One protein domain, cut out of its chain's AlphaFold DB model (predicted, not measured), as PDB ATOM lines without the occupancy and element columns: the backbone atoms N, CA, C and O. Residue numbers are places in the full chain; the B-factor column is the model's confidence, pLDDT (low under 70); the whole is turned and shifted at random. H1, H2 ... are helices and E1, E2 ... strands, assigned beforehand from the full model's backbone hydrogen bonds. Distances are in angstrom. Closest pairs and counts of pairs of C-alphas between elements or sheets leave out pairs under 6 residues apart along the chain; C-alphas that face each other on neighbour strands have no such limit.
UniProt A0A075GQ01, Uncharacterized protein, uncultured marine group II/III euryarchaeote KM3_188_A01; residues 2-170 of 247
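AT A GLANCE: This is residues 2 to 170 of the 247 residues of an uncharacterized protein of uncultured marine group II/III euryarchaeote KM3_188_A01 (UniProt A0A075GQ01). A head of strands, built on a strongly twisted branched sheet of six, E3 to E8, sits at one end of a long stalk of two helices, H1 and H3, which lie side by side and run opposite ways. Short helix H2 packs on the sheet with residues 33 to 36, and the hairpin of E1 and E2 adds to the head near E7. The printed part has 169 residues, with named elements in the order H1 H2 E1 E2 E3 E4 E5 E6 E7 E8 H3, of mixed class; neighbour strands are antiparallel in both sheets. The whole is loose, with a radius of gyration of the C-alphas of 21.3 A, and only just elongated, spanning 71 by 36 by 23 A.

HOW THE PARTS SIT: In the branched sheet E6, residues 105 to 115, has three neighbours: E3, residues 57 to 70, E7, residues 118 to 121, and E8, residues 136 to 138. E3 is on one side of E6 and E8 on the other side; N 60 and O 108 are 2.8 A apart, N 107 and O 137 2.9 A. E3 bends by 102 degrees at residue 63 and pairs with E4, residues 73 to 78, over its residues 64 to 70, with N 68 and O 75 at 2.9 A. E6 bends by 52 degrees at residue 111, then forms a hairpin with E7, with N 113 and O 120 at 2.8 A. E5, residues 89 to 93, is an edge strand beside E4, with N 76 and O 90 at 2.8 A. E3 E4 E5 are a meander, each strand the antiparallel neighbour of the one before; with E6 they make a Greek key, in which E3 also neighbours E6. H2, residues 33 to 38, is on this sheet at a height of 8.9 A. E1, residues 40 to 43, and E2, residues 46 to 49, form a hairpin, with N 41 and O 48 at 2.9 A; the closest C-alphas of E2 and E7, Ile 46 and Gly 118, are 5.2 A apart. H1, residues 3 to 24, and H3, residues 142 to 168, touch at a shallow tilt of 27 degrees, opposite ways; their closest C-alphas, Gly 10 and Gly 155, are 4.0 A apart. Neither is on the branched sheet. In H1, H2 and H3 every O i to N i+4 pair is within hydrogen-bond range.

IN THESE COORDINATES: H1 measures 31.2 A from C-alpha 3 at (24.908, 41.624, -35.844), H3 38.5 A to C-alpha 168 at (33.126, 35.756, -31.600). E6 measures 29.0 A and E3 26.2 A, from C-alpha 57 at (-12.191, 20.039, -25.671).

THE WHOLE: The C-alphas farthest apart, Glu 71 and Gly 170, are 73.6 A apart. The printed part has no cut; the links E5 to E6 and E7 to E8 are long. Mean pLDDT of the printed part is 80.9, with 34 residues under 70, among them 18 to 30 and 140 to 146.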
ATOM      1  N   PRO A   2      27.181  43.736 -38.826       53.88
ATOM      2  CA  PRO A   2      25.718  43.818 -38.938       53.88
ATOM      3  C   PRO A   2      24.987  42.830 -38.001       53.88
ATOM      4  O   PRO A   2      23.987  42.230 -38.382       53.88
ATOM      5  N   SER A   3      25.471  42.622 -36.774       59.16
ATOM      6  CA  SER A   3      24.908  41.624 -35.844       59.16
ATOM      7  C   SER A   3      23.550  42.034 -35.258       59.16
ATOM      8  O   SER A   3      22.662  41.201 -35.098       59.16
ATOM      9  N   ARG A   4      23.349  43.331 -34.996       65.00
ATOM     10  CA  ARG A   4      22.097  43.877 -34.438       65.00
ATOM     11  C   ARG A   4      20.868  43.705 -35.351       65.00
ATOM     12  O   ARG A   4      19.856  43.230 -34.844       65.00
ATOM     13  N   PRO A   5      20.907  44.031 -36.660       72.12
ATOM     14  CA  PRO A   5      19.742  43.844 -37.530       72.12
ATOM     15  C   PRO A   5      19.384  42.366 -37.751       72.12
ATOM     16  O   PRO A   5      18.205  42.055 -37.884       72.12
ATOM     17  N   LEU A   6      20.363  41.452 -37.728       68.88
ATOM     18  CA  LEU A   6      20.117  40.010 -37.862       68.88
ATOM     19  C   LEU A   6      19.444  39.408 -36.623       68.88
ATOM     20  O   LEU A   6      18.541  38.593 -36.765       68.88
ATOM     21  N   LEU A   7      19.834  39.840 -35.419       70.88
ATOM     22  CA  LEU A   7      19.175  39.419 -34.179       70.88
ATOM     23  C   LEU A   7      17.738  39.946 -34.091       70.88
ATOM     24  O   LEU A   7      16.827  39.185 -33.789       70.88
ATOM     25  N   ILE A   8      17.525  41.230 -34.397       78.88
ATOM     26  CA  ILE A   8      16.188  41.844 -34.365       78.88
ATOM     27  C   ILE A   8      15.280  41.216 -35.433       78.88
ATOM     28  O   ILE A   8      14.143  40.858 -35.135       78.88
ATOM     29  N   GLY A   9      15.791  41.029 -36.655       77.88
ATOM     30  CA  GLY A   9      15.066  40.355 -37.731       77.88
ATOM     31  C   GLY A   9      14.768  38.889 -37.412       77.88
ATOM     32  O   GLY A   9      13.651  38.437 -37.635       77.88
ATOM     33  N   GLY A  10      15.725  38.167 -36.823       78.50
ATOM     34  CA  GLY A  10      15.546  36.778 -36.402       78.50
ATOM     35  C   GLY A  10      14.486  36.615 -35.313       78.50
ATOM     36  O   GLY A  10      13.623  35.753 -35.435       78.50
ATOM     37  N   VAL A  11      14.487  37.478 -34.289       81.06
ATOM     38  CA  VAL A  11      13.459  37.465 -33.231       81.06
ATOM     39  C   VAL A  11      12.078  37.802 -33.793       81.06
ATOM     40  O   VAL A  11      11.111  37.135 -33.445       81.06
ATOM     41  N   LEU A  12      11.968  38.793 -34.684       82.88
ATOM     42  CA  LEU A  12      10.691  39.132 -35.322       82.88
ATOM     43  C   LEU A  12      10.136  37.974 -36.155       82.88
ATOM     44  O   LEU A  12       8.953  37.665 -36.046       82.88
ATOM     45  N   LEU A  13      10.982  37.314 -36.950       80.38
ATOM     46  CA  LEU A  13      10.589  36.149 -37.744       80.38
ATOM     47  C   LEU A  13      10.209  34.955 -36.864       80.38
ATOM     48  O   LEU A  13       9.224  34.287 -37.154       80.38
ATOM     49  N   LEU A  14      10.939  34.729 -35.770       79.56
ATOM     50  CA  LEU A  14      10.619  33.694 -34.788       79.56
ATOM     51  C   LEU A  14       9.244  33.943 -34.156       79.56
ATOM     52  O   LEU A  14       8.421  33.040 -34.109       79.56
ATOM     53  N   VAL A  15       8.981  35.168 -33.699       79.75
ATOM     54  CA  VAL A  15       7.706  35.530 -33.065       79.75
ATOM     55  C   VAL A  15       6.553  35.456 -34.063       79.75
ATOM     56  O   VAL A  15       5.506  34.927 -33.719       79.75
ATOM     57  N   LEU A  16       6.736  35.930 -35.298       79.56
ATOM     58  CA  LEU A  16       5.718  35.823 -36.349       79.56
ATOM     59  C   LEU A  16       5.456  34.373 -36.761       79.56
ATOM     60  O   LEU A  16       4.302  34.008 -36.950       79.56
ATOM     61  N   GLY A  17       6.502  33.551 -36.869       71.94
ATOM     62  CA  GLY A  17       6.375  32.122 -37.143       71.94
ATOM     63  C   GLY A  17       5.634  31.395 -36.023       71.94
ATOM     64  O   GLY A  17       4.678  30.691 -36.299       71.94
ATOM     65  N   LEU A  18       6.002  31.634 -34.759       69.19
ATOM     66  CA  LEU A  18       5.350  31.013 -33.599       69.19
ATOM     67  C   LEU A  18       3.917  31.512 -33.366       69.19
ATOM     68  O   LEU A  18       3.059  30.723 -32.993       69.19
ATOM     69  N   LEU A  19       3.639  32.803 -33.572       66.88
ATOM     70  CA  LEU A  19       2.276  33.340 -33.485       66.88
ATOM     71  C   LEU A  19       1.404  32.845 -34.636       66.88
ATOM     72  O   LEU A  19       0.237  32.549 -34.407       66.88
ATOM     73  N   GLY A  20       1.957  32.747 -35.848       62.28
ATOM     74  CA  GLY A  20       1.280  32.115 -36.977       62.28
ATOM     75  C   GLY A  20       0.966  30.655 -36.673       62.28
ATOM     76  O   GLY A  20      -0.175  30.247 -36.838       62.28
ATOM     77  N   GLU A  21       1.934  29.919 -36.122       58.41
ATOM     78  CA  GLU A  21       1.752  28.525 -35.716       58.41
ATOM     79  C   GLU A  21       0.639  28.379 -34.659       58.41
ATOM     80  O   GLU A  21      -0.292  27.602 -34.820       58.41
ATOM     81  N   PHE A  22       0.682  29.184 -33.593       55.97
ATOM     82  CA  PHE A  22      -0.204  29.036 -32.432       55.97
ATOM     83  C   PHE A  22      -1.617  29.617 -32.621       55.97
ATOM     84  O   PHE A  22      -2.562  29.138 -32.002       55.97
ATOM     85  N   LEU A  23      -1.780  30.677 -33.421       56.22
ATOM     86  CA  LEU A  23      -3.081  31.337 -33.615       56.22
ATOM     87  C   LEU A  23      -3.867  30.793 -34.811       56.22
ATOM     88  O   LEU A  23      -5.066  31.050 -34.899       56.22
ATOM     89  N   ILE A  24      -3.204  30.102 -35.741       53.91
ATOM     90  CA  ILE A  24      -3.823  29.607 -36.978       53.91
ATOM     91  C   ILE A  24      -3.927  28.076 -36.968       53.91
ATOM     92  O   ILE A  24      -4.825  27.544 -37.618       53.91
ATOM     93  N   PHE A  25      -3.087  27.362 -36.204       60.03
ATOM     94  CA  PHE A  25      -3.014  25.905 -36.296       60.03
ATOM     95  C   PHE A  25      -3.265  25.203 -34.954       60.03
ATOM     96  O   PHE A  25      -2.454  25.291 -34.032       60.03
ATOM     97  N   PRO A  26      -4.340  24.403 -34.857       53.53
ATOM     98  CA  PRO A  26      -4.528  23.458 -33.759       53.53
ATOM     99  C   PRO A  26      -3.539  22.274 -33.798       53.53
ATOM    100  O   PRO A  26      -3.578  21.424 -32.919       53.53
ATOM    101  N   GLY A  27      -2.647  22.191 -34.796       50.16
ATOM    102  CA  GLY A  27      -1.862  20.996 -35.142       50.16
ATOM    103  C   GLY A  27      -0.926  20.433 -34.064       50.16
ATOM    104  O   GLY A  27      -0.555  19.271 -34.148       50.16
ATOM    105  N   MET A  28      -0.558  21.202 -33.034       49.16
ATOM    106  CA  MET A  28       0.233  20.683 -31.901       49.16
ATOM    107  C   MET A  28      -0.627  20.072 -30.776       49.16
ATOM    108  O   MET A  28      -0.074  19.559 -29.806       49.16
ATOM    109  N   LEU A  29      -1.959  20.128 -30.901       53.06
ATOM    110  CA  LEU A  29      -2.954  19.527 -29.999       53.06
ATOM    111  C   LEU A  29      -4.018  18.704 -30.750       53.06
ATOM    112  O   LEU A  29      -4.903  18.136 -30.119       53.06
ATOM    113  N   ALA A  30      -3.961  18.669 -32.081       62.59
ATOM    114  CA  ALA A  30      -4.928  17.970 -32.906       62.59
ATOM    115  C   ALA A  30      -4.523  16.509 -33.104       62.59
ATOM    116  O   ALA A  30      -3.418  16.229 -33.562       62.59
ATOM    117  N   SER A  31      -5.449  15.611 -32.789       76.00
ATOM    118  CA  SER A  31      -5.378  14.181 -33.093       76.00
ATOM    119  C   SER A  31      -6.036  13.930 -34.452       76.00
ATOM    120  O   SER A  31      -6.989  14.632 -34.804       76.00
ATOM    121  N   ASP A  32      -5.592  12.929 -35.212       84.50
ATOM    122  CA  ASP A  32      -6.418  12.439 -36.325       84.50
ATOM    123  C   ASP A  32      -7.586  11.573 -35.811       84.50
ATOM    124  O   ASP A  32      -7.642  11.204 -34.629       84.50
ATOM    125  N   GLY A  33      -8.569  11.295 -36.671       82.19
ATOM    126  CA  GLY A  33      -9.759  10.532 -36.293       82.19
ATOM    127  C   GLY A  33      -9.446   9.110 -35.817       82.19
ATOM    128  O   GLY A  33     -10.146   8.584 -34.954       82.19
ATOM    129  N   GLY A  34      -8.396   8.488 -36.347       85.62
ATOM    130  CA  GLY A  34      -7.961   7.130 -36.048       85.62
ATOM    131  C   GLY A  34      -7.241   7.053 -34.710       85.62
ATOM    132  O   GLY A  34      -7.512   6.150 -33.921       85.62
ATOM    133  N   GLU A  35      -6.387   8.027 -34.411       87.75
ATOM    134  CA  GLU A  35      -5.788   8.223 -33.087       87.75
ATOM    135  C   GLU A  35      -6.874   8.452 -32.027       87.75
ATOM    136  O   GLU A  35      -6.875   7.795 -30.983       87.75
ATOM    137  N   PHE A  36      -7.872   9.281 -32.340       87.31
ATOM    138  CA  PHE A  36      -9.037   9.488 -31.485       87.31
ATOM    139  C   PHE A  36      -9.902   8.225 -31.330       87.31
ATOM    140  O   PHE A  36     -10.464   7.987 -30.263       87.31
ATOM    141  N   ALA A  37     -10.022   7.394 -32.364       86.12
ATOM    142  CA  ALA A  37     -10.746   6.128 -32.281       86.12
ATOM    143  C   ALA A  37      -9.982   5.079 -31.454       86.12
ATOM    144  O   ALA A  37     -10.587   4.269 -30.753       86.12
ATOM    145  N   ALA A  38      -8.648   5.087 -31.508       86.00
ATOM    146  CA  ALA A  38      -7.798   4.090 -30.857       86.00
ATOM    147  C   ALA A  38      -7.824   4.162 -29.320       86.00
ATOM    148  O   ALA A  38      -7.572   3.163 -28.646       86.00
ATOM    149  N   GLN A  39      -8.135   5.327 -28.763       81.00
ATOM    150  CA  GLN A  39      -8.277   5.549 -27.320       81.00
ATOM    151  C   GLN A  39      -9.651   5.146 -26.760       81.00
ATOM    152  O   GLN A  39      -9.815   5.131 -25.538       81.00
ATOM    153  N   ILE A  40     -10.626   4.823 -27.621       82.25
ATOM    154  CA  ILE A  40     -11.970   4.419 -27.199       82.25
ATOM    155  C   ILE A  40     -11.892   3.026 -26.582       82.25
ATOM    156  O   ILE A  40     -11.598   2.033 -27.250       82.25
ATOM    157  N   SER A  41     -12.197   2.939 -25.291       77.56
ATOM    158  CA  SER A  41     -12.394   1.671 -24.602       77.56
ATOM    159  C   SER A  41     -13.881   1.434 -24.382       77.56
ATOM    160  O   SER A  41     -14.531   2.149 -23.618       77.56
ATOM    161  N   SER A  42     -14.423   0.420 -25.059       75.31
ATOM    162  CA  SER A  42     -15.818   0.008 -24.907       75.31
ATOM    163  C   SER A  42     -15.942  -1.133 -23.893       75.31
ATOM    164  O   SER A  42     -15.292  -2.177 -24.008       75.31
ATOM    165  N   SER A  43     -16.794  -0.936 -22.887       68.19
ATOM    166  CA  SER A  43     -17.147  -1.931 -21.875       68.19
ATOM    167  C   SER A  43     -18.671  -2.051 -21.748       68.19
ATOM    168  O   SER A  43     -19.322  -1.403 -20.931       68.19
ATOM    169  N   GLY A  44     -19.270  -2.908 -22.581       71.25
ATOM    170  CA  GLY A  44     -20.730  -3.005 -22.686       71.25
ATOM    171  C   GLY A  44     -21.300  -1.794 -23.426       71.25
ATOM    172  O   GLY A  44     -20.838  -1.496 -24.519       71.25
ATOM    173  N   ASP A  45     -22.265  -1.098 -22.822       66.81
ATOM    174  CA  ASP A  45     -22.877   0.120 -23.390       66.81
ATOM    175  C   ASP A  45     -22.132   1.408 -22.978       66.81
ATOM    176  O   ASP A  45     -22.631   2.515 -23.174       66.81
ATOM    177  N   ILE A  46     -20.972   1.265 -22.329       66.62
ATOM    178  CA  ILE A  46     -20.182   2.371 -21.790       66.62
ATOM    179  C   ILE A  46     -18.903   2.505 -22.602       66.62
ATOM    180  O   ILE A  46     -18.102   1.570 -22.668       66.62
ATOM    181  N   GLU A  47     -18.695   3.692 -23.151       75.19
ATOM    182  CA  GLU A  47     -17.423   4.103 -23.728       75.19
ATOM    183  C   GLU A  47     -16.675   4.982 -22.725       75.19
ATOM    184  O   GLU A  47     -17.271   5.717 -21.934       75.19
ATOM    185  N   THR A  48     -15.359   4.817 -22.703       76.00
ATOM    186  CA  THR A  48     -14.426   5.606 -21.897       76.00
ATOM    187  C   THR A  48     -13.234   5.967 -22.762       76.00
ATOM    188  O   THR A  48     -12.843   5.192 -23.642       76.00
ATOM    189  N   PHE A  49     -12.672   7.142 -22.516       80.56
ATOM    190  CA  PHE A  49     -11.608   7.723 -23.319       80.56
ATOM    191  C   PHE A  49     -10.386   7.850 -22.423       80.56
ATOM    192  O   PHE A  49     -10.422   8.548 -21.422       80.56
ATOM    193  N   ASN A  50      -9.314   7.124 -22.740       78.44
ATOM    194  CA  ASN A  50      -8.171   7.035 -21.824       78.44
ATOM    195  C   ASN A  50      -7.487   8.387 -21.565       78.44
ATOM    196  O   ASN A  50      -6.934   8.579 -20.484       78.44
ATOM    197  N   ASP A  51      -7.527   9.283 -22.553       79.81
ATOM    198  CA  ASP A  51      -6.786  10.545 -22.544       79.81
ATOM    199  C   ASP A  51      -7.693  11.786 -22.413       79.81
ATOM    200  O   ASP A  51      -7.177  12.901 -22.439       79.81
ATOM    201  N   TYR A  52      -9.015  11.612 -22.260       81.06
ATOM    202  CA  TYR A  52      -9.976  12.718 -22.173       81.06
ATOM    203  C   TYR A  52     -10.998  12.511 -21.054       81.06
ATOM    204  O   TYR A  52     -11.679  11.487 -21.024       81.06
ATOM    205  N   ASP A  53     -11.162  13.524 -20.207       84.81
ATOM    206  CA  ASP A  53     -12.180  13.591 -19.159       84.81
ATOM    207  C   ASP A  53     -13.432  14.354 -19.649       84.81
ATOM    208  O   ASP A  53     -13.399  15.128 -20.613       84.81
ATOM    209  N   VAL A  54     -14.570  14.196 -18.959       86.94
ATOM    210  CA  VAL A  54     -15.764  15.032 -19.215       86.94
ATOM    211  C   VAL A  54     -15.434  16.528 -19.147       86.94
ATOM    212  O   VAL A  54     -14.951  17.032 -18.131       86.94
ATOM    213  N   GLY A  55     -15.834  17.260 -20.186       85.00
ATOM    214  CA  GLY A  55     -15.615  18.697 -20.338       85.00
ATOM    215  C   GLY A  55     -14.336  19.052 -21.091       85.00
ATOM    216  O   GLY A  55     -14.128  20.231 -21.380       85.00
ATOM    217  N   ASP A  56     -13.504  18.070 -21.446       86.00
ATOM    218  CA  ASP A  56     -12.335  18.317 -22.278       86.00
ATOM    219  C   ASP A  56     -12.744  18.670 -23.707       86.00
ATOM    220  O   ASP A  56     -13.637  18.061 -24.301       86.00
ATOM    221  N   SER A  57     -12.055  19.663 -24.267       86.31
ATOM    222  CA  SER A  57     -12.191  20.039 -25.671       86.31
ATOM    223  C   SER A  57     -11.297  19.145 -26.521       86.31
ATOM    224  O   SER A  57     -10.076  19.143 -26.365       86.31
ATOM    225  N   VAL A  58     -11.900  18.451 -27.476       86.81
ATOM    226  CA  VAL A  58     -11.231  17.626 -28.478       86.81
ATOM    227  C   VAL A  58     -11.209  18.382 -29.797       86.81
ATOM    228  O   VAL A  58     -12.225  18.924 -30.235       86.81
ATOM    229  N   THR A  59     -10.053  18.388 -30.455       87.81
ATOM    230  CA  THR A  59      -9.912  18.881 -31.825       87.81
ATOM    231  C   THR A  59      -9.359  17.762 -32.695       87.81
ATOM    232  O   THR A  59      -8.239  17.299 -32.486       87.81
ATOM    233  N   ILE A  60     -10.155  17.343 -33.673       89.25
ATOM    234  CA  ILE A  60      -9.787  16.343 -34.671       89.25
ATOM    235  C   ILE A  60      -9.442  17.054 -35.965       89.25
ATOM    236  O   ILE A  60     -10.164  17.958 -36.393       89.25
ATOM    237  N   VAL A  61      -8.364  16.622 -36.607       89.56
ATOM    238  CA  VAL A  61      -8.022  17.091 -37.943       89.56
ATOM    239  C   VAL A  61      -7.778  15.913 -38.866       89.56
ATOM    240  O   VAL A  61      -6.912  15.085 -38.608       89.56
ATOM    241  N   ASP A  62      -8.560  15.838 -39.938       92.50
ATOM    242  CA  ASP A  62      -8.581  14.670 -40.814       92.50
ATOM    243  C   ASP A  62      -9.142  15.008 -42.199       92.50
ATOM    244  O   ASP A  62      -9.576  16.127 -42.466       92.50
ATOM    245  N   THR A  63      -9.164  14.020 -43.082       94.19
ATOM    246  CA  THR A  63      -9.814  14.078 -44.385       94.19
ATOM    247  C   THR A  63     -11.178  13.394 -44.335       94.19
ATOM    248  O   THR A  63     -11.328  12.312 -43.771       94.19
ATOM    249  N   VAL A  64     -12.183  13.983 -44.976       96.25
ATOM    250  CA  VAL A  64     -13.504  13.365 -45.133       96.25
ATOM    251  C   VAL A  64     -13.396  12.164 -46.071       96.25
ATOM    252  O   VAL A  64     -13.081  12.298 -47.251       96.25
ATOM    253  N   ALA A  65     -13.715  10.973 -45.575       97.00
ATOM    254  CA  ALA A  65     -13.773   9.759 -46.385       97.00
ATOM    255  C   ALA A  65     -15.133   9.594 -47.071       97.00
ATOM    256  O   ALA A  65     -15.237   9.115 -48.202       97.00
ATOM    257  N   ARG A  66     -16.199   9.961 -46.357       96.69
ATOM    258  CA  ARG A  66     -17.587   9.846 -46.803       96.69
ATOM    259  C   ARG A  66     -18.444  10.832 -46.021       96.69
ATOM    260  O   ARG A  66     -18.230  11.042 -44.834       96.69
ATOM    261  N   ILE A  67     -19.444  11.394 -46.686       96.94
ATOM    262  CA  ILE A  67     -20.425  12.295 -46.081       96.94
ATOM    263  C   ILE A  67     -21.826  11.913 -46.553       96.94
ATOM    264  O   ILE A  67     -22.014  11.563 -47.722       96.94
ATOM    265  N   GLN A  68     -22.802  11.910 -45.644       96.00
ATOM    266  CA  GLN A  68     -24.189  11.543 -45.943       96.00
ATOM    267  C   GLN A  68     -25.184  12.348 -45.126       96.00
ATOM    268  O   GLN A  68     -24.941  12.625 -43.960       96.00
ATOM    269  N   LEU A  69     -26.336  12.645 -45.721       95.31
ATOM    270  CA  LEU A  69     -27.464  13.259 -45.032       95.31
ATOM    271  C   LEU A  69     -28.497  12.186 -44.683       95.31
ATOM    272  O   LEU A  69     -28.970  11.466 -45.564       95.31
ATOM    273  N   ASP A  70     -28.863  12.111 -43.409       89.69
ATOM    274  CA  ASP A  70     -29.853  11.186 -42.867       89.69
ATOM    275  C   ASP A  70     -30.762  11.935 -41.886       89.69
ATOM    276  O   ASP A  70     -30.275  12.612 -40.987       89.69
ATOM    277  N   GLU A  71     -32.079  11.898 -42.102       88.19
ATOM    278  CA  GLU A  71     -33.076  12.548 -41.228       88.19
ATOM    279  C   GLU A  71     -32.782  14.027 -40.859       88.19
ATOM    280  O   GLU A  71     -33.190  14.524 -39.810       88.19
ATOM    281  N   GLY A  72     -32.111  14.774 -41.747       87.44
ATOM    282  CA  GLY A  72     -31.746  16.182 -41.525       87.44
ATOM    283  C   GLY A  72     -30.461  16.392 -40.713       87.44
ATOM    284  O   GLY A  72     -30.118  17.533 -40.405       87.44
ATOM    285  N   GLN A  73     -29.749  15.314 -40.393       93.75
ATOM    286  CA  GLN A  73     -28.420  15.319 -39.797       93.75
ATOM    287  C   GLN A  73     -27.383  14.820 -40.800       93.75
ATOM    288  O   GLN A  73     -27.611  13.857 -41.534       93.75
ATOM    289  N   THR A  74     -26.221  15.458 -40.822       95.88
ATOM    290  CA  THR A  74     -25.109  15.013 -41.657       95.88
ATOM    291  C   THR A  74     -24.195  14.092 -40.863       95.88
ATOM    292  O   THR A  74     -23.776  14.427 -39.760       95.88
ATOM    293  N   ARG A  75     -23.874  12.930 -41.429       95.25
ATOM    294  CA  ARG A  75     -22.862  11.995 -40.938       95.25
ATOM    295  C   ARG A  75     -21.591  12.123 -41.761       95.25
ATOM    296  O   ARG A  75     -21.650  12.070 -42.990       95.25
ATOM    297  N   VAL A  76     -20.464  12.282 -41.080       96.12
ATOM    298  CA  VAL A  76     -19.133  12.446 -41.672       96.12
ATOM    299  C   VAL A  76     -18.227  11.330 -41.164       96.12
ATOM    300  O   VAL A  76     -18.022  11.190 -39.962       96.12
ATOM    301  N   TRP A  77     -17.681  10.549 -42.089       96.31
ATOM    302  CA  TRP A  77     -16.649   9.548 -41.837       96.31
ATOM    303  C   TRP A  77     -15.285  10.127 -42.187       96.31
ATOM    304  O   TRP A  77     -15.158  10.840 -43.187       96.31
ATOM    305  N   LEU A  78     -14.271   9.781 -41.400       96.19
ATOM    306  CA  LEU A  78     -12.914  10.300 -41.550       96.19
ATOM    307  C   LEU A  78     -11.970   9.240 -42.129       96.19
ATOM    308  O   LEU A  78     -12.095   8.052 -41.834       96.19
ATOM    309  N   ALA A  79     -11.028   9.665 -42.969       95.38
ATOM    310  CA  ALA A  79     -10.186   8.787 -43.780       95.38
ATOM    311  C   ALA A  79      -9.247   7.917 -42.946       95.38
ATOM    312  O   ALA A  79      -9.025   6.759 -43.306       95.38
ATOM    313  N   SER A  80      -8.732   8.443 -41.834       93.50
ATOM    314  CA  SER A  80      -7.894   7.682 -40.903       93.50
ATOM    315  C   SER A  80      -8.636   6.520 -40.222       93.50
ATOM    316  O   SER A  80      -8.000   5.539 -39.836       93.50
ATOM    317  N   ILE A  81      -9.969   6.594 -40.115       91.88
ATOM    318  CA  ILE A  81     -10.801   5.551 -39.505       91.88
ATOM    319  C   ILE A  81     -11.315   4.578 -40.567       91.88
ATOM    320  O   ILE A  81     -11.165   3.364 -40.428       91.88
ATOM    321  N   GLY A  82     -11.925   5.111 -41.627       92.31
ATOM    322  CA  GLY A  82     -12.601   4.339 -42.664       92.31
ATOM    323  C   GLY A  82     -13.942   4.954 -43.073       92.31
ATOM    324  O   GLY A  82     -14.359   5.982 -42.551       92.31
ATOM    325  N   ALA A  83     -14.608   4.344 -44.053       93.50
ATOM    326  CA  ALA A  83     -15.848   4.846 -44.664       93.50
ATOM    327  C   ALA A  83     -16.990   3.811 -44.695       93.50
ATOM    328  O   ALA A  83     -18.029   4.040 -45.333       93.50
ATOM    329  N   ALA A  84     -16.786   2.641 -44.089       91.81
ATOM    330  CA  ALA A  84     -17.802   1.607 -43.985       91.81
ATOM    331  C   ALA A  84     -18.881   2.007 -42.970       91.81
ATOM    332  O   ALA A  84     -18.640   2.786 -42.056       91.81
ATOM    333  N   ASP A  85     -20.072   1.423 -43.091       87.50
ATOM    334  CA  ASP A  85     -21.166   1.678 -42.138       87.50
ATOM    335  C   ASP A  85     -20.856   1.154 -40.720       87.50
ATOM    336  O   ASP A  85     -21.573   1.464 -39.776       87.50
ATOM    337  N   THR A  86     -19.816   0.325 -40.576       87.56
ATOM    338  CA  THR A  86     -19.291  -0.151 -39.288       87.56
ATOM    339  C   THR A  86     -18.217   0.760 -38.703       87.56
ATOM    340  O   THR A  86     -17.825   0.557 -37.556       87.56
ATOM    341  N   ASP A  87     -17.702   1.695 -39.502       90.25
ATOM    342  CA  ASP A  87     -16.679   2.640 -39.079       90.25
ATOM    343  C   ASP A  87     -17.342   3.845 -38.407       90.25
ATOM    344  O   ASP A  87     -18.493   4.191 -38.682       90.25
ATOM    345  N   ILE A  88     -16.586   4.495 -37.527       88.88
ATOM    346  CA  ILE A  88     -17.039   5.645 -36.746       88.88
ATOM    347  C   ILE A  88     -17.426   6.809 -37.662       88.88
ATOM    348  O   ILE A  88     -16.642   7.229 -38.514       88.88
ATOM    349  N   ALA A  89     -18.611   7.367 -37.410       93.12
ATOM    350  CA  ALA A  89     -19.079   8.604 -38.015       93.12
ATOM    351  C   ALA A  89     -19.345   9.684 -36.957       93.12
ATOM    352  O   ALA A  89     -19.789   9.404 -35.841       93.12
ATOM    353  N   PHE A  90     -19.136  10.936 -37.348       94.00
ATOM    354  CA  PHE A  90     -19.515  12.117 -36.581       94.00
ATOM    355  C   PHE A  90     -20.819  12.688 -37.136       94.00
ATOM    356  O   PHE A  90     -20.965  12.876 -38.345       94.00
ATOM    357  N   ARG A  91     -21.780  12.948 -36.253       95.06
ATOM    358  CA  ARG A  91     -23.114  13.471 -36.548       95.06
ATOM    359  C   ARG A  91     -23.159  14.973 -36.315       95.06
ATOM    360  O   ARG A  91     -22.811  15.451 -35.239       95.06
ATOM    361  N   PHE A  92     -23.712  15.687 -37.284       95.62
ATOM    362  CA  PHE A  92     -23.929  17.127 -37.254       95.62
ATOM    363  C   PHE A  92     -25.405  17.456 -37.494       95.62
ATOM    364  O   PHE A  92     -26.079  16.832 -38.311       95.62
ATOM    365  N   ASN A  93     -25.914  18.460 -36.793       94.44
ATOM    366  CA  ASN A  93     -27.255  18.996 -36.956       94.44
ATOM    367  C   ASN A  93     -27.296  19.889 -38.192       94.44
ATOM    368  O   ASN A  93     -26.823  21.017 -38.128       94.44
ATOM    369  N   GLY A  94     -27.906  19.425 -39.278       92.75
ATOM    370  CA  GLY A  94     -28.043  20.186 -40.518       92.75
ATOM    371  C   GLY A  94     -27.428  19.484 -41.723       92.75
ATOM    372  O   GLY A  94     -26.840  18.410 -41.606       92.75
ATOM    373  N   ASP A  95     -27.601  20.102 -42.890       95.75
ATOM    374  CA  ASP A  95     -27.068  19.629 -44.167       95.75
ATOM    375  C   ASP A  95     -25.733  20.315 -44.466       95.75
ATOM    376  O   ASP A  95     -25.688  21.531 -44.637       95.75
ATOM    377  N   LEU A  96     -24.666  19.518 -44.510       95.75
ATOM    378  CA  LEU A  96     -23.298  19.954 -44.791       95.75
ATOM    379  C   LEU A  96     -22.817  19.532 -46.190       95.75
ATOM    380  O   LEU A  96     -21.676  19.810 -46.554       95.75
ATOM    381  N   LEU A  97     -23.662  18.877 -47.000       95.44
ATOM    382  CA  LEU A  97     -23.278  18.338 -48.314       95.44
ATOM    383  C   LEU A  97     -22.927  19.419 -49.345       95.44
ATOM    384  O   LEU A  97     -22.325  19.119 -50.375       95.44
ATOM    385  N   ALA A  98     -23.358  20.660 -49.114       93.31
ATOM    386  CA  ALA A  98     -23.014  21.793 -49.967       93.31
ATOM    387  C   ALA A  98     -21.626  22.373 -49.651       93.31
ATOM    388  O   ALA A  98     -21.024  22.995 -50.527       93.31
ATOM    389  N   ASP A  99     -21.149  22.173 -48.421       93.88
ATOM    390  CA  ASP A  99     -19.935  22.792 -47.887       93.88
ATOM    391  C   ASP A  99     -18.751  21.821 -47.862       93.88
ATOM    392  O   ASP A  99     -17.610  22.257 -48.007       93.88
ATOM    393  N   PHE A 100     -19.024  20.520 -47.718       95.75
ATOM    394  CA  PHE A 100     -18.012  19.474 -47.608       95.75
ATOM    395  C   PHE A 100     -18.319  18.285 -48.520       95.75
ATOM    396  O   PHE A 100     -19.470  17.872 -48.695       95.75
ATOM    397  N   GLY A 101     -17.265  17.687 -49.056       95.25
ATOM    398  CA  GLY A 101     -17.285  16.459 -49.831       95.25
ATOM    399  C   GLY A 101     -16.176  15.492 -49.411       95.25
ATOM    400  O   GLY A 101     -15.364  15.797 -48.541       95.25
ATOM    401  N   PRO A 102     -16.142  14.294 -50.018       95.69
ATOM    402  CA  PRO A 102     -15.004  13.391 -49.885       95.69
ATOM    403  C   PRO A 102     -13.701  14.083 -50.295       95.69
ATOM    404  O   PRO A 102     -13.703  14.903 -51.211       95.69
ATOM    405  N   ASP A 103     -12.605  13.700 -49.646       94.00
ATOM    406  CA  ASP A 103     -11.250  14.234 -49.819       94.00
ATOM    407  C   ASP A 103     -11.019  15.665 -49.285       94.00
ATOM    408  O   ASP A 103      -9.887  16.153 -49.334       94.00
ATOM    409  N   ASP A 104     -12.033  16.321 -48.712       93.12
ATOM    410  CA  ASP A 104     -11.845  17.609 -48.038       93.12
ATOM    411  C   ASP A 104     -11.138  17.427 -46.691       93.12
ATOM    412  O   ASP A 104     -11.506  16.575 -45.881       93.12
ATOM    413  N   GLU A 105     -10.127  18.253 -46.430       91.00
ATOM    414  CA  GLU A 105      -9.476  18.315 -45.122       91.00
ATOM    415  C   GLU A 105     -10.299  19.199 -44.181       91.00
ATOM    416  O   GLU A 105     -10.674  20.324 -44.527       91.00
ATOM    417  N   VAL A 106     -10.591  18.693 -42.988       92.50
ATOM    418  CA  VAL A 106     -11.516  19.309 -42.038       92.50
ATOM    419  C   VAL A 106     -10.930  19.344 -40.636       92.50
ATOM    420  O   VAL A 106     -10.134  18.491 -40.245       92.50
ATOM    421  N   VAL A 107     -11.353  20.344 -39.872       91.12
ATOM    422  CA  VAL A 107     -11.136  20.436 -38.431       91.12
ATOM    423  C   VAL A 107     -12.489  20.279 -37.756       91.12
ATOM    424  O   VAL A 107     -13.410  21.040 -38.054       91.12
ATOM    425  N   ILE A 108     -12.607  19.318 -36.846       91.75
ATOM    426  CA  ILE A 108     -13.805  19.091 -36.037       91.75
ATOM    427  C   ILE A 108     -13.449  19.389 -34.582       91.75
ATOM    428  O   ILE A 108     -12.478  18.847 -34.067       91.75
ATOM    429  N   THR A 109     -14.211  20.249 -33.912       90.50
ATOM    430  CA  THR A 109     -13.989  20.596 -32.498       90.50
ATOM    431  C   THR A 109     -15.245  20.362 -31.676       90.50
ATOM    432  O   THR A 109     -16.327  20.804 -32.056       90.50
ATOM    433  N   PHE A 110     -15.105  19.682 -30.541       90.44
ATOM    434  CA  PHE A 110     -16.217  19.383 -29.641       90.44
ATOM    435  C   PHE A 110     -15.754  19.153 -28.204       90.44
ATOM    436  O   PHE A 110     -14.570  18.979 -27.950       90.44
ATOM    437  N   GLU A 111     -16.702  19.112 -27.269       89.44
ATOM    438  CA  GLU A 111     -16.440  18.764 -25.872       89.44
ATOM    439  C   GLU A 111     -16.866  17.319 -25.570       89.44
ATOM    440  O   GLU A 111     -17.853  16.812 -26.121       89.44
ATOM    441  N   VAL A 112     -16.133  16.649 -24.679       88.12
ATOM    442  CA  VAL A 112     -16.524  15.340 -24.145       88.12
ATOM    443  C   VAL A 112     -17.675  15.524 -23.161       88.12
ATOM    444  O   VAL A 112     -17.562  16.230 -22.161       88.12
ATOM    445  N   ALA A 113     -18.803  14.877 -23.435       84.31
ATOM    446  CA  ALA A 113     -19.988  14.912 -22.595       84.31
ATOM    447  C   ALA A 113     -20.067  13.672 -21.694       84.31
ATOM    448  O   ALA A 113     -19.488  12.625 -21.966       84.31
ATOM    449  N   GLN A 114     -20.838  13.763 -20.614       81.44
ATOM    450  CA  GLN A 114     -21.192  12.588 -19.822       81.44
ATOM    451  C   GLN A 114     -22.456  11.948 -20.398       81.44
ATOM    452  O   GLN A 114     -23.499  12.602 -20.472       81.44
ATOM    453  N   PHE A 115     -22.390  10.667 -20.757       73.19
ATOM    454  CA  PHE A 115     -23.546   9.912 -21.233       73.19
ATOM    455  C   PHE A 115     -23.734   8.642 -20.399       73.19
ATOM    456  O   PHE A 115     -22.890   7.748 -20.367       73.19
ATOM    457  N   GLY A 116     -24.852   8.561 -19.671       74.31
ATOM    458  CA  GLY A 116     -25.094   7.463 -18.732       74.31
ATOM    459  C   GLY A 116     -24.037   7.399 -17.617       74.31
ATOM    460  O   GLY A 116     -23.801   8.389 -16.929       74.31
ATOM    461  N   SER A 117     -23.433   6.221 -17.412       67.88
ATOM    462  CA  SER A 117     -22.324   5.984 -16.468       67.88
ATOM    463  C   SER A 117     -20.936   6.026 -17.132       67.88
ATOM    464  O   SER A 117     -19.996   5.449 -16.588       67.88
ATOM    465  N   GLY A 118     -20.830   6.657 -18.308       74.44
ATOM    466  CA  GLY A 118     -19.623   6.770 -19.127       74.44
ATOM    467  C   GLY A 118     -19.403   8.167 -19.698       74.44
ATOM    468  O   GLY A 118     -20.235   9.065 -19.539       74.44
ATOM    469  N   GLU A 119     -18.277   8.334 -20.377       83.06
ATOM    470  CA  GLU A 119     -17.860   9.583 -21.015       83.06
ATOM    471  C   GLU A 119     -17.985   9.382 -22.524       83.06
ATOM    472  O   GLU A 119     -17.534   8.366 -23.042       83.06
ATOM    473  N   THR A 120     -18.647  10.299 -23.231       82.56
ATOM    474  CA  THR A 120     -18.795  10.214 -24.684       82.56
ATOM    475  C   THR A 120     -18.666  11.591 -25.359       82.56
ATOM    476  O   THR A 120     -19.288  12.565 -24.934       82.56
ATOM    477  N   PRO A 121     -17.876  11.697 -26.430       83.38
ATOM    478  CA  PRO A 121     -17.816  12.816 -27.358       83.38
ATOM    479  C   PRO A 121     -19.186  13.310 -27.831       83.38
ATOM    480  O   PRO A 121     -20.042  12.527 -28.257       83.38
ATOM    481  N   ALA A 122     -19.391  14.627 -27.825       86.50
ATOM    482  CA  ALA A 122     -20.579  15.211 -28.437       86.50
ATOM    483  C   ALA A 122     -20.646  14.905 -29.948       86.50
ATOM    484  O   ALA A 122     -19.645  14.957 -30.660       86.50
ATOM    485  N   GLY A 123     -21.847  14.566 -30.429       83.38
ATOM    486  CA  GLY A 123     -22.150  14.173 -31.810       83.38
ATOM    487  C   GLY A 123     -21.425  12.963 -32.353       83.38
ATOM    488  O   GLY A 123     -21.449  12.744 -33.558       83.38
ATOM    489  N   TYR A 124     -20.860  12.130 -31.498       84.50
ATOM    490  CA  TYR A 124     -20.475  10.784 -31.891       84.50
ATOM    491  C   TYR A 124     -21.699   9.845 -31.946       84.50
ATOM    492  O   TYR A 124     -22.728  10.132 -31.334       84.50
ATOM    493  N   GLU A 125     -21.635   8.746 -32.711       77.00
ATOM    494  CA  GLU A 125     -22.799   7.884 -33.009       77.00
ATOM    495  C   GLU A 125     -23.512   7.327 -31.764       77.00
ATOM    496  O   GLU A 125     -24.726   7.119 -31.803       77.00
ATOM    497  N   THR A 126     -22.798   7.137 -30.655       71.88
ATOM    498  CA  THR A 126     -23.355   6.659 -29.379       71.88
ATOM    499  C   THR A 126     -23.993   7.770 -28.537       71.88
ATOM    500  O   THR A 126     -24.748   7.481 -27.605       71.88
ATOM    501  N   SER A 127     -23.760   9.040 -28.885       74.00
ATOM    502  CA  SER A 127     -24.333  10.201 -28.205       74.00
ATOM    503  C   SER A 127     -25.742  10.527 -28.703       74.00
ATOM    504  O   SER A 127     -26.062  10.438 -29.894       74.00
ATOM    505  N   ALA A 128     -26.611  10.956 -27.785       71.44
ATOM    506  CA  ALA A 128     -27.958  11.407 -28.140       71.44
ATOM    507  C   ALA A 128     -27.938  12.716 -28.952       71.44
ATOM    508  O   ALA A 128     -28.792  12.906 -29.822       71.44
ATOM    509  N   ASP A 129     -26.946  13.575 -28.711       85.69
ATOM    510  CA  ASP A 129     -26.865  14.918 -29.278       85.69
ATOM    511  C   ASP A 129     -25.840  14.979 -30.409       85.69
ATOM    512  O   ASP A 129     -24.673  14.663 -30.204       85.69
ATOM    513  N   ALA A 130     -26.270  15.410 -31.598       90.31
ATOM    514  CA  ALA A 130     -25.381  15.701 -32.724       90.31
ATOM    515  C   ALA A 130     -24.679  17.061 -32.550       90.31
ATOM    516  O   ALA A 130     -25.202  17.962 -31.890       90.31
ATOM    517  N   LEU A 131     -23.516  17.226 -33.180       94.38
ATOM    518  CA  LEU A 131     -22.746  18.470 -33.166       94.38
ATOM    519  C   LEU A 131     -23.459  19.587 -33.934       94.38
ATOM    520  O   LEU A 131     -24.229  19.315 -34.852       94.38
ATOM    521  N   PRO A 132     -23.239  20.862 -33.601       93.88
ATOM    522  CA  PRO A 132     -23.717  21.955 -34.439       93.88
ATOM    523  C   PRO A 132     -22.881  22.053 -35.734       93.88
ATOM    524  O   PRO A 132     -21.748  21.585 -35.785       93.88
ATOM    525  N   THR A 133     -23.426  22.642 -36.805       93.06
ATOM    526  CA  THR A 133     -22.730  22.734 -38.109       93.06
ATOM    527  C   THR A 133     -21.424  23.527 -38.070       93.06
ATOM    528  O   THR A 133     -20.576  23.332 -38.928       93.06
ATOM    529  N   ASP A 134     -21.263  24.442 -37.116       91.50
ATOM    530  CA  ASP A 134     -20.055  25.254 -36.932       91.50
ATOM    531  C   ASP A 134     -18.941  24.527 -36.161       91.50
ATOM    532  O   ASP A 134     -17.820  25.028 -36.101       91.50
ATOM    533  N   ALA A 135     -19.215  23.332 -35.622       92.62
ATOM    534  CA  ALA A 135     -18.199  22.470 -35.021       92.62
ATOM    535  C   ALA A 135     -17.232  21.872 -36.055       92.62
ATOM    536  O   ALA A 135     -16.174  21.379 -35.672       92.62
ATOM    537  N   ILE A 136     -17.585  21.902 -37.342       92.81
ATOM    538  CA  ILE A 136     -16.740  21.459 -38.448       92.81
ATOM    539  C   ILE A 136     -16.413  22.633 -39.363       92.81
ATOM    540  O   ILE A 136     -17.287  23.387 -39.792       92.81
ATOM    541  N   VAL A 137     -15.131  22.787 -39.673       91.12
ATOM    542  CA  VAL A 137     -14.631  23.835 -40.564       91.12
ATOM    543  C   VAL A 137     -13.631  23.253 -41.561       91.12
ATOM    544  O   VAL A 137     -12.925  22.296 -41.236       91.12
ATOM    545  N   PRO A 138     -13.534  23.810 -42.779       87.69
ATOM    546  CA  PRO A 138     -12.507  23.399 -43.726       87.69
ATOM    547  C   PRO A 138     -11.115  23.743 -43.188       87.69
ATOM    548  O   PRO A 138     -10.885  24.843 -42.674       87.69
ATOM    549  N   ARG A 139     -10.159  22.828 -43.351       80.19
ATOM    550  CA  ARG A 139      -8.745  23.092 -43.086       80.19
ATOM    551  C   ARG A 139      -8.091  23.660 -44.336       80.19
ATOM    552  O   ARG A 139      -7.904  22.983 -45.344       80.19
ATOM    553  N   TYR A 140      -7.698  24.927 -44.269       63.31
ATOM    554  CA  TYR A 140      -6.996  25.574 -45.372       63.31
ATOM    555  C   TYR A 140      -5.472  25.357 -45.274       63.31
ATOM    556  O   TYR A 140      -4.780  26.068 -44.559       63.31
ATOM    557  N   SER A 141      -4.974  24.406 -46.075       61.75
ATOM    558  CA  SER A 141      -3.581  24.181 -46.518       61.75
ATOM    559  C   SER A 141      -2.463  24.027 -45.464       61.75
ATOM    560  O   SER A 141      -1.995  24.989 -44.856       61.75
ATOM    561  N   SER A 142      -1.844  22.843 -45.448       60.28
ATOM    562  CA  SER A 142      -0.539  22.562 -44.813       60.28
ATOM    563  C   SER A 142       0.646  23.340 -45.418       60.28
ATOM    564  O   SER A 142       1.734  23.415 -44.847       60.28
ATOM    565  N   THR A 143       0.469  23.969 -46.583       59.34
ATOM    566  CA  THR A 143       1.536  24.757 -47.226       59.34
ATOM    567  C   THR A 143       1.809  26.048 -46.456       59.34
ATOM    568  O   THR A 143       2.953  26.494 -46.357       59.34
ATOM    569  N   THR A 144       0.759  26.649 -45.894       61.00
ATOM    570  CA  THR A 144       0.870  27.810 -45.007       61.00
ATOM    571  C   THR A 144       1.490  27.433 -43.663       61.00
ATOM    572  O   THR A 144       2.325  28.192 -43.180       61.00
ATOM    573  N   GLU A 145       1.201  26.242 -43.127       61.91
ATOM    574  CA  GLU A 145       1.873  25.681 -41.935       61.91
ATOM    575  C   GLU A 145       3.383  25.578 -42.156       61.91
ATOM    576  O   GLU A 145       4.177  26.140 -41.406       61.91
ATOM    577  N   LEU A 146       3.803  24.973 -43.271       63.88
ATOM    578  CA  LEU A 146       5.221  24.884 -43.633       63.88
ATOM    579  C   LEU A 146       5.870  26.258 -43.840       63.88
ATOM    580  O   LEU A 146       7.065  26.420 -43.579       63.88
ATOM    581  N   ALA A 147       5.109  27.258 -44.291       71.00
ATOM    582  CA  ALA A 147       5.606  28.621 -44.410       71.00
ATOM    583  C   ALA A 147       5.851  29.254 -43.029       71.00
ATOM    584  O   ALA A 147       6.913  29.844 -42.820       71.00
ATOM    585  N   PHE A 148       4.929  29.103 -42.074       70.50
ATOM    586  CA  PHE A 148       5.089  29.623 -40.711       70.50
ATOM    587  C   PHE A 148       6.149  28.858 -39.909       70.50
ATOM    588  O   PHE A 148       7.035  29.491 -39.325       70.50
ATOM    589  N   ALA A 149       6.171  27.528 -39.987       72.31
ATOM    590  CA  ALA A 149       7.237  26.698 -39.434       72.31
ATOM    591  C   ALA A 149       8.608  27.050 -40.042       72.31
ATOM    592  O   ALA A 149       9.609  27.174 -39.330       72.31
ATOM    593  N   GLY A 150       8.662  27.294 -41.356       78.00
ATOM    594  CA  GLY A 150       9.860  27.762 -42.052       78.00
ATOM    595  C   GLY A 150      10.337  29.134 -41.564       78.00
ATOM    596  O   GLY A 150      11.537  29.327 -41.352       78.00
ATOM    597  N   LEU A 151       9.417  30.074 -41.323       82.44
ATOM    598  CA  LEU A 151       9.724  31.386 -40.743       82.44
ATOM    599  C   LEU A 151      10.264  31.261 -39.313       82.44
ATOM    600  O   LEU A 151      11.255  31.916 -38.983       82.44
ATOM    601  N   ALA A 152       9.673  30.389 -38.493       80.31
ATOM    602  CA  ALA A 152      10.139  30.123 -37.136       80.31
ATOM    603  C   ALA A 152      11.554  29.519 -37.135       80.31
ATOM    604  O   ALA A 152      12.445  30.023 -36.445       80.31
ATOM    605  N   ALA A 153      11.801  28.497 -37.961       83.19
ATOM    606  CA  ALA A 153      13.111  27.858 -38.089       83.19
ATOM    607  C   ALA A 153      14.184  28.832 -38.603       83.19
ATOM    608  O   ALA A 153      15.295  28.880 -38.066       83.19
ATOM    609  N   LEU A 154      13.848  29.656 -39.602       84.94
ATOM    610  CA  LEU A 154      14.734  30.697 -40.119       84.94
ATOM    611  C   LEU A 154      15.036  31.754 -39.050       84.94
ATOM    612  O   LEU A 154      16.195  32.132 -38.874       84.94
ATOM    613  N   GLY A 155      14.021  32.202 -38.308       81.94
ATOM    614  CA  GLY A 155      14.182  33.129 -37.191       81.94
ATOM    615  C   GLY A 155      15.142  32.585 -36.131       81.94
ATOM    616  O   GLY A 155      16.085  33.271 -35.733       81.94
ATOM    617  N   LEU A 156      14.975  31.319 -35.747       84.12
ATOM    618  CA  LEU A 156      15.823  30.641 -34.764       84.12
ATOM    619  C   LEU A 156      17.273  30.498 -35.253       84.12
ATOM    620  O   LEU A 156      18.210  30.801 -34.510       84.12
ATOM    621  N   ALA A 157      17.474  30.131 -36.522       82.06
ATOM    622  CA  ALA A 157      18.797  30.051 -37.139       82.06
ATOM    623  C   ALA A 157      19.503  31.417 -37.177       82.06
ATOM    624  O   ALA A 157      20.694  31.507 -36.874       82.06
ATOM    625  N   LEU A 158      18.773  32.492 -37.490       84.50
ATOM    626  CA  LEU A 158      19.303  33.857 -37.496       84.50
ATOM    627  C   LEU A 158      19.668  34.342 -36.090       84.50
ATOM    628  O   LEU A 158      20.705  34.983 -35.923       84.50
ATOM    629  N   VAL A 159      18.871  34.003 -35.072       83.38
ATOM    630  CA  VAL A 159      19.183  34.321 -33.670       83.38
ATOM    631  C   VAL A 159      20.432  33.573 -33.205       83.38
ATOM    632  O   VAL A 159      21.346  34.194 -32.659       83.38
ATOM    633  N   ALA A 160      20.523  32.269 -33.474       80.12
ATOM    634  CA  ALA A 160      21.685  31.459 -33.117       80.12
ATOM    635  C   ALA A 160      22.960  31.941 -33.830       80.12
ATOM    636  O   ALA A 160      23.999  32.126 -33.197       80.12
ATOM    637  N   PHE A 161      22.875  32.221 -35.133       80.06
ATOM    638  CA  PHE A 161      23.997  32.718 -35.930       80.06
ATOM    639  C   PHE A 161      24.411  34.142 -35.534       80.06
ATOM    640  O   PHE A 161      25.602  34.439 -35.419       80.06
ATOM    641  N   GLY A 162      23.445  35.030 -35.292       77.75
ATOM    642  CA  GLY A 162      23.687  36.391 -34.817       77.75
ATOM    643  C   GLY A 162      24.339  36.403 -33.435       77.75
ATOM    644  O   GLY A 162      25.330  37.104 -33.237       77.75
ATOM    645  N   GLY A 163      23.846  35.577 -32.509       74.56
ATOM    646  CA  GLY A 163      24.403  35.421 -31.166       74.56
ATOM    647  C   GLY A 163      25.816  34.840 -31.186       74.56
ATOM    648  O   GLY A 163      26.718  35.392 -30.556       74.56
ATOM    649  N   PHE A 164      26.047  33.790 -31.979       73.44
ATOM    650  CA  PHE A 164      27.362  33.166 -32.138       73.44
ATOM    651  C   PHE A 164      28.408  34.130 -32.716       73.44
ATOM    652  O   PHE A 164      29.527  34.211 -32.209       73.44
ATOM    653  N   ASN A 165      28.048  34.913 -33.738       68.12
ATOM    654  CA  ASN A 165      28.953  35.917 -34.305       68.12
ATOM    655  C   ASN A 165      29.182  37.106 -33.369       68.12
ATOM    656  O   ASN A 165      30.285  37.647 -33.344       68.12
ATOM    657  N   SER A 166      28.185  37.503 -32.574       64.75
ATOM    658  CA  SER A 166      28.363  38.567 -31.579       64.75
ATOM    659  C   SER A 166      29.270  38.134 -30.421       64.75
ATOM    660  O   SER A 166      29.994  38.963 -29.882       64.75
ATOM    661  N   TRP A 167      29.276  36.844 -30.074       63.16
ATOM    662  CA  TRP A 167      30.210  36.261 -29.107       63.16
ATOM    663  C   TRP A 167      31.641  36.162 -29.658       63.16
ATOM    664  O   TRP A 167      32.599  36.413 -28.932       63.16
ATOM    665  N   ARG A 168      31.805  35.859 -30.954       65.94
ATOM    666  CA  ARG A 168      33.126  35.756 -31.600       65.94
ATOM    667  C   ARG A 168      33.745  37.100 -32.006       65.94
ATOM    668  O   ARG A 168      34.956  37.172 -32.161       65.94
ATOM    669  N   GLY A 169      32.925  38.134 -32.197       57.03
ATOM    670  CA  GLY A 169      33.342  39.493 -32.569       57.03
ATOM    671  C   GLY A 169      33.528  40.451 -31.387       57.03
ATOM    672  O   GLY A 169      33.586  41.659 -31.595       57.03
ATOM    673  N   GLY A 170      33.568  39.943 -30.152       51.16
ATOM    674  CA  GLY A 170      33.807  40.739 -28.948       51.16
ATOM    675  C   GLY A 170      35.269  41.159 -28.821       51.16
ATOM    676  O   GLY A 170      36.013  40.571 -28.043       51.16
TER     677      GLY A 170